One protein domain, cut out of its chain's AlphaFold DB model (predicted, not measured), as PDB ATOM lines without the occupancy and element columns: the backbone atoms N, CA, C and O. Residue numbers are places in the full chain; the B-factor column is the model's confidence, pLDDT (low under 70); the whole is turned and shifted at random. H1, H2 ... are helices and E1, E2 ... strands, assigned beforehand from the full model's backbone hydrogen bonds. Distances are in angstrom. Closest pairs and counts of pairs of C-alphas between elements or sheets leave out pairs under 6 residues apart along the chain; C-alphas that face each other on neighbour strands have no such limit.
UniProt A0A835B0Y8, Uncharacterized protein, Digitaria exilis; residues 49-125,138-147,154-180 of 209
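This is residues 49 to 125, 138 to 147 and 154 to 180 of the 209 residues of an uncharacterized protein of Digitaria exilis (UniProt A0A835B0Y8). This is one twisted antiparallel sheet of five strands, with the long E2 and E3 hairpin making its longest axis; the short helix H1 packs over part of the sheet near E5 and E1, and a second short helix, H2, follows E5 off the sheet. The printed part has 114 residues, with H1, E1, E2, E3, E4, E5 and H2 in that order along it. The sheet's order is E1, E5, E4, E3, E2, and the class is mixed, helices and strands. The whole is compact, with a radius of gyration of the C-alphas of 14.8 A and spans of 44 by 32 by 32 A.

Residues 49 to 50 pair in parallel with residues 74 to 75 of E1, residues 71 to 77. H1, residues 58 to 64, is on the sheet at a height over the sheet of 9.5 A; its closest C-alphas to E1 are those of Ala 62 and Trp 72, 7.3 A apart. H1 lies over E4, residues 138 to 143, only just, with 3 of its 7 C-alphas, and runs across the strands at 64 degrees to E4 on the local plane. E1, an edge strand, is antiparallel to E5, residues 157 to 164, at 153 degrees, with N 74 and O 160 2.8 A apart, within hydrogen-bond range. E5 and E4 are antiparallel at 160 degrees, with N 141 and O 159 at 2.8 A. E4 and E3, residues 111 to 122, are antiparallel at 152 degrees, with N 116 and O 140 at 2.9 A. E3 and the other edge strand, E2, residues 94 to 105, form a hairpin at 162 degrees, with N 115 and O 102 at 2.8 A; E2 bends by 55 degrees at residue 100. H2, residues 167 to 175, is only just not on the sheet, with 4 pairs of C-alphas within 10 A, and is apart from H1. Every O i to N i+4 pair is within hydrogen-bond range in H2, and 2 of 3 are in H1.

H1 begins at C-alpha 58 at (44.540, 18.289, 46.165). E1 is 19.3 A from first to last C-alpha, E2 31.9 A, E3 33.6 A, E4 16.5 A and E5 22.8 A. E2 begins at C-alpha 94 at (39.317, 9.986, 48.854). H2, 11.9 A long, ends at C-alpha 175 at (36.268, 17.614, 23.608).

The two C-alphas farthest apart are those of Leu 91 and Asp 108, at 45.9 A. Residues 126 to 137 are not printed, with 22.1 A between C-alphas 125 and 138, nor are residues 148 to 153, with 10.6 A between C-alphas 147 and 154. E1 to E2 is a long link of 16 residues. Mean pLDDT of the printed part is 73.6; residues 82 to 94 and 166 to 180 are among those under 70.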
ATOM      1  N   HIS A  49      56.215  23.089  40.561       89.56
ATOM      2  CA  HIS A  49      56.718  22.785  41.900       89.56
ATOM      3  C   HIS A  49      57.067  21.305  42.066       89.56
ATOM      4  O   HIS A  49      56.393  20.440  41.523       89.56
ATOM      5  N   LEU A  50      58.073  20.965  42.865       88.62
ATOM      6  CA  LEU A  50      58.313  19.567  43.229       88.62
ATOM      7  C   LEU A  50      57.402  19.166  44.402       88.62
ATOM      8  O   LEU A  50      57.456  19.792  45.459       88.62
ATOM      9  N   ALA A  51      56.580  18.124  44.241       89.38
ATOM     10  CA  ALA A  51      55.697  17.638  45.306       89.38
ATOM     11  C   ALA A  51      55.325  16.153  45.147       89.38
ATOM     12  O   ALA A  51      55.233  15.629  44.041       89.38
ATOM     13  N   ASP A  52      55.048  15.474  46.266       88.44
ATOM     14  CA  ASP A  52      54.419  14.145  46.279       88.44
ATOM     15  C   ASP A  52      52.897  14.292  46.141       88.44
ATOM     16  O   ASP A  52      52.154  14.311  47.124       88.44
ATOM     17  N   VAL A  53      52.443  14.464  44.900       88.94
ATOM     18  CA  VAL A  53      51.043  14.793  44.579       88.94
ATOM     19  C   VAL A  53      50.086  13.643  44.919       88.94
ATOM     20  O   VAL A  53      48.932  13.866  45.278       88.94
ATOM     21  N   TYR A  54      50.566  12.401  44.853       84.31
ATOM     22  CA  TYR A  54      49.758  11.207  45.110       84.31
ATOM     23  C   TYR A  54      49.468  10.973  46.595       84.31
ATOM     24  O   TYR A  54      48.480  10.320  46.928       84.31
ATOM     25  N   SER A  55      50.300  11.518  47.485       83.62
ATOM     26  CA  SER A  55      50.181  11.316  48.935       83.62
ATOM     27  C   SER A  55      49.445  12.451  49.658       83.62
ATOM     28  O   SER A  55      49.276  12.392  50.875       83.62
ATOM     29  N   VAL A  56      49.035  13.506  48.948       85.56
ATOM     30  CA  VAL A  56      48.449  14.718  49.538       85.56
ATOM     31  C   VAL A  56      47.124  15.044  48.854       85.56
ATOM     32  O   VAL A  56      47.031  15.050  47.630       85.56
ATOM     33  N   ALA A  57      46.095  15.352  49.648       84.75
ATOM     34  CA  ALA A  57      44.814  15.802  49.115       84.75
ATOM     35  C   ALA A  57      44.995  17.081  48.264       84.75
ATOM     36  O   ALA A  57      45.717  17.995  48.681       84.75
ATOM     37  N   PRO A  58      44.341  17.187  47.099       87.81
ATOM     38  CA  PRO A  58      44.540  18.289  46.165       87.81
ATOM     39  C   PRO A  58      44.175  19.661  46.748       87.81
ATOM     40  O   PRO A  58      44.827  20.645  46.409       87.81
ATOM     41  N   GLU A  59      43.232  19.744  47.695       86.19
ATOM     42  CA  GLU A  59      42.940  20.981  48.434       86.19
ATOM     43  C   GLU A  59      44.170  21.485  49.198       86.19
ATOM     44  O   GLU A  59      44.503  22.666  49.152       86.19
ATOM     45  N   ARG A  60      44.898  20.570  49.847       88.00
ATOM     46  CA  ARG A  60      46.100  20.895  50.623       88.00
ATOM     47  C   ARG A  60      47.277  21.296  49.747       88.00
ATOM     48  O   ARG A  60      48.164  21.990  50.233       88.00
ATOM     49  N   LEU A  61      47.321  20.831  48.501       90.38
ATOM     50  CA  LEU A  61      48.302  21.286  47.518       90.38
ATOM     51  C   LEU A  61      47.940  22.690  47.027       90.38
ATOM     52  O   LEU A  61      48.796  23.568  47.007       90.38
ATOM     53  N   ALA A  62      46.668  22.932  46.714       89.44
ATOM     54  CA  ALA A  62      46.202  24.240  46.266       89.44
ATOM     55  C   ALA A  62      46.327  25.343  47.333       89.44
ATOM     56  O   ALA A  62      46.523  26.500  46.982       89.44
ATOM     57  N   GLU A  63      46.253  24.992  48.622       90.25
ATOM     58  CA  GLU A  63      46.546  25.904  49.742       90.25
ATOM     59  C   GLU A  63      48.032  26.293  49.824       90.25
ATOM     60  O   GLU A  63      48.358  27.378  50.301       90.25
ATOM     61  N   ARG A  64      48.943  25.407  49.397       91.38
ATOM     62  CA  ARG A  64      50.397  25.577  49.565       91.38
ATOM     63  C   ARG A  64      51.091  26.210  48.367       91.38
ATOM     64  O   ARG A  64      52.149  26.807  48.539       91.38
ATOM     65  N   TYR A  65      50.540  26.038  47.170       90.19
ATOM     66  CA  TYR A  65      51.196  26.412  45.922       90.19
ATOM     67  C   TYR A  65      50.327  27.365  45.103       90.19
ATOM     68  O   TYR A  65      49.104  27.220  45.043       90.19
ATOM     69  N   ALA A  66      50.963  28.334  44.447       88.69
ATOM     70  CA  ALA A  66      50.265  29.293  43.601       88.69
ATOM     71  C   ALA A  66      49.878  28.654  42.252       88.69
ATOM     72  O   ALA A  66      50.699  27.958  41.651       88.69
ATOM     73  N   PRO A  67      48.652  28.875  41.743       89.06
ATOM     74  CA  PRO A  67      48.286  28.421  40.409       89.06
ATOM     75  C   PRO A  67      48.903  29.306  39.319       89.06
ATOM     76  O   PRO A  67      49.143  30.497  39.510       89.06
ATOM     77  N   THR A  68      49.046  28.739  38.123       84.75
ATOM     78  CA  THR A  68      49.188  29.489  36.868       84.75
ATOM     79  C   THR A  68      47.860  29.459  36.129       84.75
ATOM     80  O   THR A  68      47.411  28.410  35.659       84.75
ATOM     81  N   GLY A  69      47.190  30.610  36.075       85.50
ATOM     82  CA  GLY A  69      45.805  30.686  35.615       85.50
ATOM     83  C   GLY A  69      44.880  29.900  36.547       85.50
ATOM     84  O   GLY A  69      44.642  30.305  37.680       85.50
ATOM     85  N   THR A  70      44.359  28.767  36.072       84.69
ATOM     86  CA  THR A  70      43.429  27.893  36.822       84.69
ATOM     87  C   THR A  70      44.023  26.530  37.186       84.69
ATOM     88  O   THR A  70      43.310  25.653  37.677       84.69
ATOM     89  N   CYS A  71      45.313  26.335  36.910       88.62
ATOM     90  CA  CYS A  71      45.995  25.055  37.048       88.62
ATOM     91  C   CYS A  71      47.204  25.176  37.978       88.62
ATOM     92  O   CYS A  71      47.876  26.203  38.008       88.62
ATOM     93  N   TRP A  72      47.515  24.094  38.680       92.00
ATOM     94  CA  TRP A  72      48.756  23.921  39.426       92.00
ATOM     95  C   TRP A  72      49.610  22.878  38.718       92.00
ATOM     96  O   TRP A  72      49.083  21.872  38.244       92.00
ATOM     97  N   TYR A  73      50.916  23.109  38.649       90.44
ATOM     98  CA  TYR A  73      51.843  22.233  37.944       90.44
ATOM     99  C   TYR A  73      52.872  21.687  38.919       90.44
ATOM    100  O   TYR A  73      53.495  22.444  39.667       90.44
ATOM    101  N   PHE A  74      53.063  20.373  38.890       92.06
ATOM    102  CA  PHE A  74      53.980  19.695  39.787       92.06
ATOM    103  C   PHE A  74      54.867  18.707  39.052       92.06
ATOM    104  O   PHE A  74      54.384  17.967  38.206       92.06
ATOM    105  N   VAL A  75      56.131  18.614  39.441       90.62
ATOM    106  CA  VAL A  75      56.945  17.426  39.191       90.62
ATOM    107  C   VAL A  75      56.799  16.505  40.400       90.62
ATOM    108  O   VAL A  75      57.008  16.921  41.540       90.62
ATOM    109  N   CYS A  76      56.440  15.249  40.162       89.19
ATOM    110  CA  CYS A  76      56.290  14.230  41.194       89.19
ATOM    111  C   CYS A  76      57.200  13.041  40.878       89.19
ATOM    112  O   CYS A  76      57.238  12.600  39.730       89.19
ATOM    113  N   PRO A  77      57.910  12.455  41.857       86.75
ATOM    114  CA  PRO A  77      58.637  11.219  41.610       86.75
ATOM    115  C   PRO A  77      57.684  10.090  41.187       86.75
ATOM    116  O   PRO A  77      56.717   9.794  41.894       86.75
ATOM    117  N   ALA A  78      57.969   9.423  40.070       84.06
ATOM    118  CA  ALA A  78      57.074   8.446  39.444       84.06
ATOM    119  C   ALA A  78      56.761   7.249  40.352       84.06
ATOM    120  O   ALA A  78      55.638   6.746  40.365       84.06
ATOM    121  N   ARG A  79      57.712   6.847  41.209       79.38
ATOM    122  CA  ARG A  79      57.516   5.792  42.224       79.38
ATOM    123  C   ARG A  79      56.335   6.051  43.169       79.38
ATOM    124  O   ARG A  79      55.841   5.120  43.797       79.38
ATOM    125  N   ARG A  80      55.896   7.307  43.314       79.25
ATOM    126  CA  ARG A  80      54.760   7.681  44.169       79.25
ATOM    127  C   ARG A  80      53.408   7.345  43.539       79.25
ATOM    128  O   ARG A  80      52.470   7.105  44.287       79.25
ATOM    129  N   ARG A  81      53.332   7.229  42.206       73.25
ATOM    130  CA  ARG A  81      52.107   6.905  41.446       73.25
ATOM    131  C   ARG A  81      51.469   5.582  41.870       73.25
ATOM    132  O   ARG A  81      50.253   5.449  41.849       73.25
ATOM    133  N   TYR A  82      52.298   4.612  42.248       65.81
ATOM    134  CA  TYR A  82      51.871   3.256  42.610       65.81
ATOM    135  C   TYR A  82      51.837   3.017  44.112       65.81
ATOM    136  O   TYR A  82      51.561   1.899  44.545       65.81
ATOM    137  N   ARG A  83      52.142   4.036  44.924       62.56
ATOM    138  CA  ARG A  83      51.974   3.892  46.360       62.56
ATOM    139  C   ARG A  83      50.469   3.814  46.608       62.56
ATOM    140  O   ARG A  83      49.769   4.752  46.230       62.56
ATOM    141  N   PRO A  84      49.958   2.745  47.243       51.00
ATOM    142  CA  PRO A  84      48.610   2.796  47.775       51.00
ATOM    143  C   PRO A  84      48.584   4.019  48.686       51.00
ATOM    144  O   PRO A  84      49.406   4.098  49.606       51.00
ATOM    145  N   ALA A  85      47.716   4.999  48.412       53.53
ATOM    146  CA  ALA A  85      47.347   5.948  49.453       53.53
ATOM    147  C   ALA A  85      46.952   5.055  50.626       53.53
ATOM    148  O   ALA A  85      46.077   4.206  50.459       53.53
ATOM    149  N   ALA A  86      47.742   5.067  51.700       42.91
ATOM    150  CA  ALA A  86      47.595   4.093  52.766       42.91
ATOM    151  C   ALA A  86      46.138   4.178  53.245       42.91
ATOM    152  O   ALA A  86      45.770   5.213  53.783       42.91
ATOM    153  N   ALA A  87      45.358   3.124  52.961       43.75
ATOM    154  CA  ALA A  87      43.910   2.974  53.177       43.75
ATOM    155  C   ALA A  87      42.904   3.311  52.037       43.75
ATOM    156  O   ALA A  87      41.700   3.165  52.246       43.75
ATOM    157  N   ALA A  88      43.332   3.552  50.787       46.94
ATOM    158  CA  ALA A  88      42.424   3.605  49.625       46.94
ATOM    159  C   ALA A  88      41.681   2.267  49.399       46.94
ATOM    160  O   ALA A  88      42.139   1.377  48.686       46.94
ATOM    161  N   GLY A  89      40.534   2.120  50.053       43.25
ATOM    162  CA  GLY A  89      39.783   0.873  50.170       43.25
ATOM    163  C   GLY A  89      38.721   0.926  51.270       43.25
ATOM    164  O   GLY A  89      37.749   0.177  51.203       43.25
ATOM    165  N   ALA A  90      38.849   1.839  52.239       48.25
ATOM    166  CA  ALA A  90      37.757   2.148  53.153       48.25
ATOM    167  C   ALA A  90      36.701   3.033  52.465       48.25
ATOM    168  O   ALA A  90      37.013   4.017  51.789       48.25
ATOM    169  N   LEU A  91      35.428   2.677  52.645       48.72
ATOM    170  CA  LEU A  91      34.293   3.447  52.143       48.72
ATOM    171  C   LEU A  91      34.365   4.886  52.687       48.72
ATOM    172  O   LEU A  91      34.321   5.095  53.896       48.72
ATOM    173  N   GLY A  92      34.464   5.874  51.795       53.25
ATOM    174  CA  GLY A  92      34.561   7.292  52.165       53.25
ATOM    175  C   GLY A  92      35.973   7.886  52.123       53.25
ATOM    176  O   GLY A  92      36.099   9.112  52.179       53.25
ATOM    177  N   GLU A  93      37.020   7.077  51.943       60.12
ATOM    178  CA  GLU A  93      38.362   7.605  51.691       60.12
ATOM    179  C   GLU A  93      38.500   8.134  50.263       60.12
ATOM    180  O   GLU A  93      38.024   7.531  49.294       60.12
ATOM    181  N   ARG A  94      39.128   9.310  50.138       66.12
ATOM    182  CA  ARG A  94      39.317   9.986  48.854       66.12
ATOM    183  C   ARG A  94      40.633   9.563  48.224       66.12
ATOM    184  O   ARG A  94      41.695   9.770  48.808       66.12
ATOM    185  N   CYS A  95      40.564   9.025  47.016       74.88
ATOM    186  CA  CYS A  95      41.728   8.585  46.260       74.88
ATOM    187  C   CYS A  95      41.686   9.101  44.819       74.88
ATOM    188  O   CYS A  95      40.676   9.631  44.350       74.88
ATOM    189  N   TRP A  96      42.822   8.970  44.134       80.06
ATOM    190  CA  TRP A  96      42.926   9.209  42.701       80.06
ATOM    191  C   TRP A  96      42.427   7.982  41.933       80.06
ATOM    192  O   TRP A  96      42.938   6.880  42.129       80.06
ATOM    193  N   ALA A  97      41.463   8.178  41.037       76.88
ATOM    194  CA  ALA A  97      40.965   7.166  40.115       76.88
ATOM    195  C   ALA A  97      41.391   7.508  38.682       76.88
ATOM    196  O   ALA A  97      41.255   8.650  38.252       76.88
ATOM    197  N   SER A  98      41.918   6.529  37.941       74.00
ATOM    198  CA  SER A  98      42.316   6.702  36.536       74.00
ATOM    199  C   SER A  98      41.112   6.584  35.610       74.00
ATOM    200  O   SER A  98      40.397   5.589  35.666       74.00
ATOM    201  N   GLU A  99      40.946   7.548  34.706       68.50
ATOM    202  CA  GLU A  99      39.823   7.589  33.760       68.50
ATOM    203  C   GLU A  99      40.233   7.193  32.336       68.50
ATOM    204  O   GLU A  99      39.534   6.420  31.685       68.50
ATOM    205  N   ALA A 100      41.374   7.690  31.844       73.31
ATOM    206  CA  ALA A 100      41.837   7.441  30.476       73.31
ATOM    207  C   ALA A 100      43.353   7.632  30.337       73.31
ATOM    208  O   ALA A 100      43.945   8.421  31.071       73.31
ATOM    209  N   VAL A 101      43.964   6.949  29.362       81.81
ATOM    210  CA  VAL A 101      45.380   7.105  28.979       81.81
ATOM    211  C   VAL A 101      45.461   7.416  27.485       81.81
ATOM    212  O   VAL A 101      44.795   6.760  26.685       81.81
ATOM    213  N   ARG A 102      46.284   8.395  27.099       85.19
ATOM    214  CA  ARG A 102      46.532   8.783  25.703       85.19
ATOM    215  C   ARG A 102      48.030   8.946  25.426       85.19
ATOM    216  O   ARG A 102      48.763   9.375  26.316       85.19
ATOM    217  N   PRO A 103      48.509   8.629  24.214       87.81
ATOM    218  CA  PRO A 103      49.881   8.939  23.829       87.81
ATOM    219  C   PRO A 103      50.058  10.453  23.665       87.81
ATOM    220  O   PRO A 103      49.165  11.137  23.163       87.81
ATOM    221  N   ILE A 104      51.225  10.962  24.057       85.06
ATOM    222  CA  ILE A 104      51.656  12.323  23.725       85.06
ATOM    223  C   ILE A 104      52.602  12.221  22.538       85.06
ATOM    224  O   ILE A 104      53.571  11.457  22.571       85.06
ATOM    225  N   THR A 105      52.312  12.988  21.494       89.31
ATOM    226  CA  THR A 105      53.059  12.984  20.237       89.31
ATOM    227  C   THR A 105      53.754  14.326  20.058       89.31
ATOM    228  O   THR A 105      53.150  15.371  20.300       89.31
ATOM    229  N   GLY A 106      55.028  14.300  19.672       86.44
ATOM    230  CA  GLY A 106      55.787  15.497  19.340       86.44
ATOM    231  C   GLY A 106      55.411  16.074  17.970       86.44
ATOM    232  O   GLY A 106      54.671  15.448  17.207       86.44
ATOM    233  N   PRO A 107      55.941  17.259  17.623       87.12
ATOM    234  CA  PRO A 107      55.715  17.895  16.322       87.12
ATOM    235  C   PRO A 107      56.147  17.037  15.122       87.12
ATOM    236  O   PRO A 107      55.627  17.204  14.024       87.12
ATOM    237  N   ASP A 108      57.082  16.111  15.333       87.88
ATOM    238  CA  ASP A 108      57.589  15.161  14.340       87.88
ATOM    239  C   ASP A 108      56.694  13.920  14.157       87.88
ATOM    240  O   ASP A 108      57.044  12.999  13.419       87.88
ATOM    241  N   GLY A 109      55.550  13.860  14.846       87.38
ATOM    242  CA  GLY A 109      54.643  12.715  14.811       87.38
ATOM    243  C   GLY A 109      55.118  11.519  15.642       87.38
ATOM    244  O   GLY A 109      54.431  10.496  15.683       87.38
ATOM    245  N   ARG A 110      56.262  11.618  16.331       88.00
ATOM    246  CA  ARG A 110      56.784  10.533  17.168       88.00
ATOM    247  C   ARG A 110      56.208  10.629  18.569       88.00
ATOM    248  O   ARG A 110      55.995  11.709  19.118       88.00
ATOM    249  N   ARG A 111      55.961   9.472  19.175       87.31
ATOM    250  CA  ARG A 111      55.498   9.399  20.558       87.31
ATOM    251  C   ARG A 111      56.617   9.847  21.501       87.31
ATOM    252  O   ARG A 111      57.748   9.385  21.382       87.31
ATOM    253  N   VAL A 112      56.291  10.754  22.416       85.06
ATOM    254  CA  VAL A 112      57.222  11.329  23.401       85.06
ATOM    255  C   VAL A 112      56.841  11.005  24.846       85.06
ATOM    256  O   VAL A 112      57.637  11.264  25.749       85.06
ATOM    257  N   GLY A 113      55.650  10.442  25.069       86.94
ATOM    258  CA  GLY A 113      55.156  10.114  26.400       86.94
ATOM    259  C   GLY A 113      53.739   9.545  26.442       86.94
ATOM    260  O   GLY A 113      53.137   9.198  25.415       86.94
ATOM    261  N   GLN A 114      53.200   9.463  27.655       87.69
ATOM    262  CA  GLN A 114      51.794   9.186  27.949       87.69
ATOM    263  C   GLN A 114      51.210  10.297  28.801       87.69
ATOM    264  O   GLN A 114      51.907  10.861  29.629       87.69
ATOM    265  N   SER A 115      49.922  10.553  28.611       86.06
ATOM    266  CA  SER A 115      49.112  11.427  29.446       86.06
ATOM    267  C   SER A 115      47.978  10.604  30.034       86.06
ATOM    268  O   SER A 115      47.320   9.851  29.302       86.06
ATOM    269  N   ARG A 116      47.724  10.725  31.334       85.31
ATOM    270  CA  ARG A 116      46.602  10.052  31.997       85.31
ATOM    271  C   ARG A 116      45.758  11.046  32.773       85.31
ATOM    272  O   ARG A 116      46.269  11.861  33.529       85.31
ATOM    273  N   VAL A 117      44.444  10.934  32.601       84.19
ATOM    274  CA  VAL A 117      43.461  11.726  33.344       84.19
ATOM    275  C   VAL A 117      43.074  10.975  34.612       84.19
ATOM    276  O   VAL A 117      42.719   9.794  34.559       84.19
ATOM    277  N   LEU A 118      43.137  11.670  35.740       83.69
ATOM    278  CA  LEU A 118      42.789  11.181  37.065       83.69
ATOM    279  C   LEU A 118      41.724  12.091  37.685       83.69
ATOM    280  O   LEU A 118      41.814  13.318  37.581       83.69
ATOM    281  N   SER A 119      40.755  11.516  38.389       82.06
ATOM    282  CA  SER A 119      39.799  12.253  39.221       82.06
ATOM    283  C   SER A 119      39.995  11.928  40.698       82.06
ATOM    284  O   SER A 119      40.343  10.806  41.064       82.06
ATOM    285  N   TYR A 120      39.813  12.931  41.555       81.00
ATOM    286  CA  TYR A 120      39.896  12.780  43.004       81.00
ATOM    287  C   TYR A 120      38.499  12.764  43.611       81.00
ATOM    288  O   TYR A 120      37.730  13.721  43.466       81.00
ATOM    289  N   GLY A 121      38.182  11.703  44.340       74.81
ATOM    290  CA  GLY A 121      36.891  11.570  44.993       74.81
ATOM    291  C   GLY A 121      36.853  10.407  45.962       74.81
ATOM    292  O   GLY A 121      37.770   9.591  46.009       74.81
ATOM    293  N   ALA A 122      35.789  10.357  46.765       59.25
ATOM    294  CA  ALA A 122      35.544   9.218  47.636       59.25
ATOM    295  C   ALA A 122      35.310   7.973  46.774       59.25
ATOM    296  O   ALA A 122      34.501   8.023  45.844       59.25
ATOM    297  N   GLY A 123      35.990   6.872  47.099       54.84
ATOM    298  CA  GLY A 123      35.694   5.578  46.495       54.84
ATOM    299  C   GLY A 123      34.237   5.216  46.775       54.84
ATOM    300  O   GLY A 123      33.868   4.904  47.908       54.84
ATOM    301  N   THR A 124      33.380   5.308  45.763       49.94
ATOM    302  CA  THR A 124      32.007   4.817  45.859       49.94
ATOM    303  C   THR A 124      32.037   3.294  45.812       49.94
ATOM    304  O   THR A 124      32.779   2.719  45.020       49.94
ATOM    305  N   ALA A 125      31.202   2.625  46.613       44.66
ATOM    306  CA  ALA A 125      31.131   1.156  46.667       44.66
ATOM    307  C   ALA A 125      30.830   0.488  45.305       44.66
ATOM    308  O   ALA A 125      31.007  -0.715  45.142       44.66
ATOM    309  N   MET A 138      43.419  15.664  37.714       85.31
ATOM    310  CA  MET A 138      44.832  15.737  37.393       85.31
ATOM    311  C   MET A 138      45.062  15.125  36.020       85.31
ATOM    312  O   MET A 138      44.449  14.120  35.673       85.31
ATOM    313  N   VAL A 139      45.948  15.734  35.249       82.62
ATOM    314  CA  VAL A 139      46.606  15.068  34.132       82.62
ATOM    315  C   VAL A 139      48.032  14.795  34.564       82.62
ATOM    316  O   VAL A 139      48.717  15.741  34.955       82.62
ATOM    317  N   ASP A 140      48.453  13.533  34.568       84.75
ATOM    318  CA  ASP A 140      49.858  13.199  34.756       84.75
ATOM    319  C   ASP A 140      50.496  12.719  33.453       84.75
ATOM    320  O   ASP A 140      49.990  11.810  32.791       84.75
ATOM    321  N   ASP A 141      51.596  13.372  33.086       81.94
ATOM    322  CA  ASP A 141      52.360  13.092  31.883       81.94
ATOM    323  C   ASP A 141      53.679  12.407  32.259       81.94
ATOM    324  O   ASP A 141      54.420  12.876  33.132       81.94
ATOM    325  N   ASP A 142      53.984  11.297  31.598       81.88
ATOM    326  CA  ASP A 142      55.227  10.544  31.750       81.88
ATOM    327  C   ASP A 142      55.960  10.409  30.412       81.88
ATOM    328  O   ASP A 142      55.355  10.458  29.341       81.88
ATOM    329  N   GLN A 143      57.289  10.311  30.467       81.44
ATOM    330  CA  GLN A 143      58.128  10.201  29.275       81.44
ATOM    331  C   GLN A 143      58.313   8.740  28.895       81.44
ATOM    332  O   GLN A 143      58.603   7.906  29.752       81.44
ATOM    333  N   ASP A 144      58.230   8.443  27.598       73.56
ATOM    334  CA  ASP A 144      58.589   7.112  27.126       73.56
ATOM    335  C   ASP A 144      60.090   6.881  27.306       73.56
ATOM    336  O   ASP A 144      60.920   7.653  26.817       73.56
ATOM    337  N   GLY A 145      60.441   5.775  27.968       58.50
ATOM    338  CA  GLY A 145      61.788   5.226  27.914       58.50
ATOM    339  C   GLY A 145      62.076   4.800  26.481       58.50
ATOM    340  O   GLY A 145      61.580   3.770  26.026       58.50
ATOM    341  N   GLY A 146      62.819   5.621  25.739       47.12
ATOM    342  CA  GLY A 146      63.232   5.295  24.380       47.12
ATOM    343  C   GLY A 146      63.915   3.928  24.352       47.12
ATOM    344  O   GLY A 146      64.882   3.695  25.075       47.12
ATOM    345  N   GLY A 147      63.395   3.010  23.537       44.91
ATOM    346  CA  GLY A 147      64.033   1.723  23.295       44.91
ATOM    347  C   GLY A 147      65.431   1.934  22.721       44.91
ATOM    348  O   GLY A 147      65.571   2.469  21.624       44.91
ATOM    349  N   ALA A 154      65.035   7.901  32.625       53.84
ATOM    350  CA  ALA A 154      63.754   7.863  31.920       53.84
ATOM    351  C   ALA A 154      62.696   7.157  32.787       53.84
ATOM    352  O   ALA A 154      62.752   5.944  32.983       53.84
ATOM    353  N   GLY A 155      61.737   7.926  33.310       66.00
ATOM    354  CA  GLY A 155      60.651   7.415  34.151       66.00
ATOM    355  C   GLY A 155      60.808   7.660  35.654       66.00
ATOM    356  O   GLY A 155      60.014   7.129  36.422       66.00
ATOM    357  N   ASP A 156      61.773   8.475  36.096       79.50
ATOM    358  CA  ASP A 156      61.926   8.808  37.525       79.50
ATOM    359  C   ASP A 156      60.918   9.852  38.018       79.50
ATOM    360  O   ASP A 156      60.597   9.908  39.213       79.50
ATOM    361  N   PHE A 157      60.382  10.654  37.097       85.88
ATOM    362  CA  PHE A 157      59.450  11.739  37.374       85.88
ATOM    363  C   PHE A 157      58.260  11.724  36.422       85.88
ATOM    364  O   PHE A 157      58.371  11.323  35.265       85.88
ATOM    365  N   VAL A 158      57.135  12.221  36.926       89.94
ATOM    366  CA  VAL A 158      55.925  12.540  36.168       89.94
ATOM    367  C   VAL A 158      55.575  14.006  36.383       89.94
ATOM    368  O   VAL A 158      55.875  14.570  37.442       89.94
ATOM    369  N   LEU A 159      54.950  14.632  35.391       91.00
ATOM    370  CA  LEU A 159      54.438  15.989  35.516       91.00
ATOM    371  C   LEU A 159      52.943  15.925  35.771       91.00
ATOM    372  O   LEU A 159      52.205  15.406  34.951       91.00
ATOM    373  N   CYS A 160      52.494  16.490  36.879       91.88
ATOM    374  CA  CYS A 160      51.101  16.526  37.275       91.88
ATOM    375  C   CYS A 160      50.539  17.937  37.081       91.88
ATOM    376  O   CYS A 160      50.943  18.876  37.767       91.88
ATOM    377  N   LYS A 161      49.557  18.079  36.194       92.06
ATOM    378  CA  LYS A 161      48.717  19.271  36.066       92.06
ATOM    379  C   LYS A 161      47.424  19.061  36.847       92.06
ATOM    380  O   LYS A 161      46.562  18.300  36.419       92.06
ATOM    381  N   LEU A 162      47.274  19.751  37.971       91.25
ATOM    382  CA  LEU A 162      46.099  19.708  38.840       91.25
ATOM    383  C   LEU A 162      45.149  20.872  38.520       91.25
ATOM    384  O   LEU A 162      45.589  22.008  38.353       91.25
ATOM    385  N   PHE A 163      43.844  20.614  38.460       88.81
ATOM    386  CA  PHE A 163      42.822  21.636  38.223       88.81
ATOM    387  C   PHE A 163      41.474  21.236  38.831       88.81
ATOM    388  O   PHE A 163      41.222  20.075  39.154       88.81
ATOM    389  N   ARG A 164      40.578  22.213  38.992       85.38
ATOM    390  CA  ARG A 164      39.199  21.955  39.426       85.38
ATOM    391  C   ARG A 164      38.318  21.688  38.210       85.38
ATOM    392  O   ARG A 164      38.329  22.465  37.256       85.38
ATOM    393  N   SER A 165      37.516  20.628  38.263       72.69
ATOM    394  CA  SER A 165      36.502  20.363  37.246       72.69
ATOM    395  C   SER A 165      35.399  21.424  37.333       72.69
ATOM    396  O   SER A 165      34.565  21.405  38.239       72.69
ATOM    397  N   SER A 166      35.420  22.397  36.420       59.50
ATOM    398  CA  SER A 166      34.235  23.192  36.078       59.50
ATOM    399  C   SER A 166      33.542  22.532  34.883       59.50
ATOM    400  O   SER A 166      34.210  21.879  34.079       59.50
ATOM    401  N   SER A 167      32.225  22.692  34.717       51.38
ATOM    402  CA  SER A 167      31.512  22.120  33.560       51.38
ATOM    403  C   SER A 167      32.123  22.546  32.216       51.38
ATOM    404  O   SER A 167      32.127  21.751  31.286       51.38
ATOM    405  N   ALA A 168      32.711  23.744  32.125       43.12
ATOM    406  CA  ALA A 168      33.389  24.236  30.925       43.12
ATOM    407  C   ALA A 168      34.789  23.620  30.718       43.12
ATOM    408  O   ALA A 168      35.134  23.233  29.604       43.12
ATOM    409  N   THR A 169      35.585  23.464  31.782       48.59
ATOM    410  CA  THR A 169      36.923  22.841  31.711       48.59
ATOM    411  C   THR A 169      36.825  21.335  31.460       48.59
ATOM    412  O   THR A 169      37.589  20.790  30.670       48.59
ATOM    413  N   ALA A 170      35.841  20.669  32.069       46.59
ATOM    414  CA  ALA A 170      35.547  19.261  31.829       46.59
ATOM    415  C   ALA A 170      35.105  19.008  30.384       46.59
ATOM    416  O   ALA A 170      35.491  17.999  29.809       46.59
ATOM    417  N   VAL A 171      34.333  19.923  29.783       42.97
ATOM    418  CA  VAL A 171      33.929  19.844  28.371       42.97
ATOM    419  C   VAL A 171      35.103  20.135  27.440       42.97
ATOM    420  O   VAL A 171      35.275  19.398  26.484       42.97
ATOM    421  N   ALA A 172      35.963  21.120  27.718       49.34
ATOM    422  CA  ALA A 172      37.141  21.385  26.886       49.34
ATOM    423  C   ALA A 172      38.142  20.212  26.890       49.34
ATOM    424  O   ALA A 172      38.644  19.825  25.836       49.34
ATOM    425  N   VAL A 173      38.380  19.591  28.052       52.88
ATOM    426  CA  VAL A 173      39.216  18.382  28.157       52.88
ATOM    427  C   VAL A 173      38.509  17.175  27.529       52.88
ATOM    428  O   VAL A 173      39.138  16.444  26.777       52.88
ATOM    429  N   ALA A 174      37.198  16.999  27.736       45.75
ATOM    430  CA  ALA A 174      36.422  15.926  27.107       45.75
ATOM    431  C   ALA A 174      36.165  16.123  25.603       45.75
ATOM    432  O   ALA A 174      35.794  15.160  24.952       45.75
ATOM    433  N   MET A 175      36.331  17.329  25.050       42.31
ATOM    434  CA  MET A 175      36.268  17.614  23.608       42.31
ATOM    435  C   MET A 175      37.642  17.536  22.939       42.31
ATOM    436  O   MET A 175      37.722  17.232  21.753       42.31
ATOM    437  N   ALA A 176      38.725  17.738  23.693       48.31
ATOM    438  CA  ALA A 176      40.075  17.344  23.283       48.31
ATOM    439  C   ALA A 176      40.285  15.813  23.329       48.31
ATOM    440  O   ALA A 176      41.295  15.299  22.847       48.31
ATOM    441  N   VAL A 177      39.325  15.082  23.900       39.81
ATOM    442  CA  VAL A 177      39.240  13.622  23.916       39.81
ATOM    443  C   VAL A 177      38.146  13.223  22.919       39.81
ATOM    444  O   VAL A 177      37.016  13.679  23.054       39.81
ATOM    445  N   PRO A 178      38.399  12.386  21.898       34.53
ATOM    446  CA  PRO A 178      37.290  11.828  21.140       34.53
ATOM    447  C   PRO A 178      36.424  11.024  22.112       34.53
ATOM    448  O   PRO A 178      36.928  10.135  22.803       34.53
ATOM    449  N   ALA A 179      35.134  11.359  22.190       37.59
ATOM    450  CA  ALA A 179      34.161  10.592  22.948       37.59
ATOM    451  C   ALA A 179      34.136   9.161  22.398       37.59
ATOM    452  O   ALA A 179      33.429   8.856  21.440       37.59
ATOM    453  N   PHE A 180      34.916   8.266  23.002       34.50
ATOM    454  CA  PHE A 180      34.702   6.845  22.830       34.50
ATOM    455  C   PHE A 180      33.438   6.518  23.607       34.50
ATOM    456  O   PHE A 180      33.450   6.267  24.811       34.50
TER     457      PHE A 180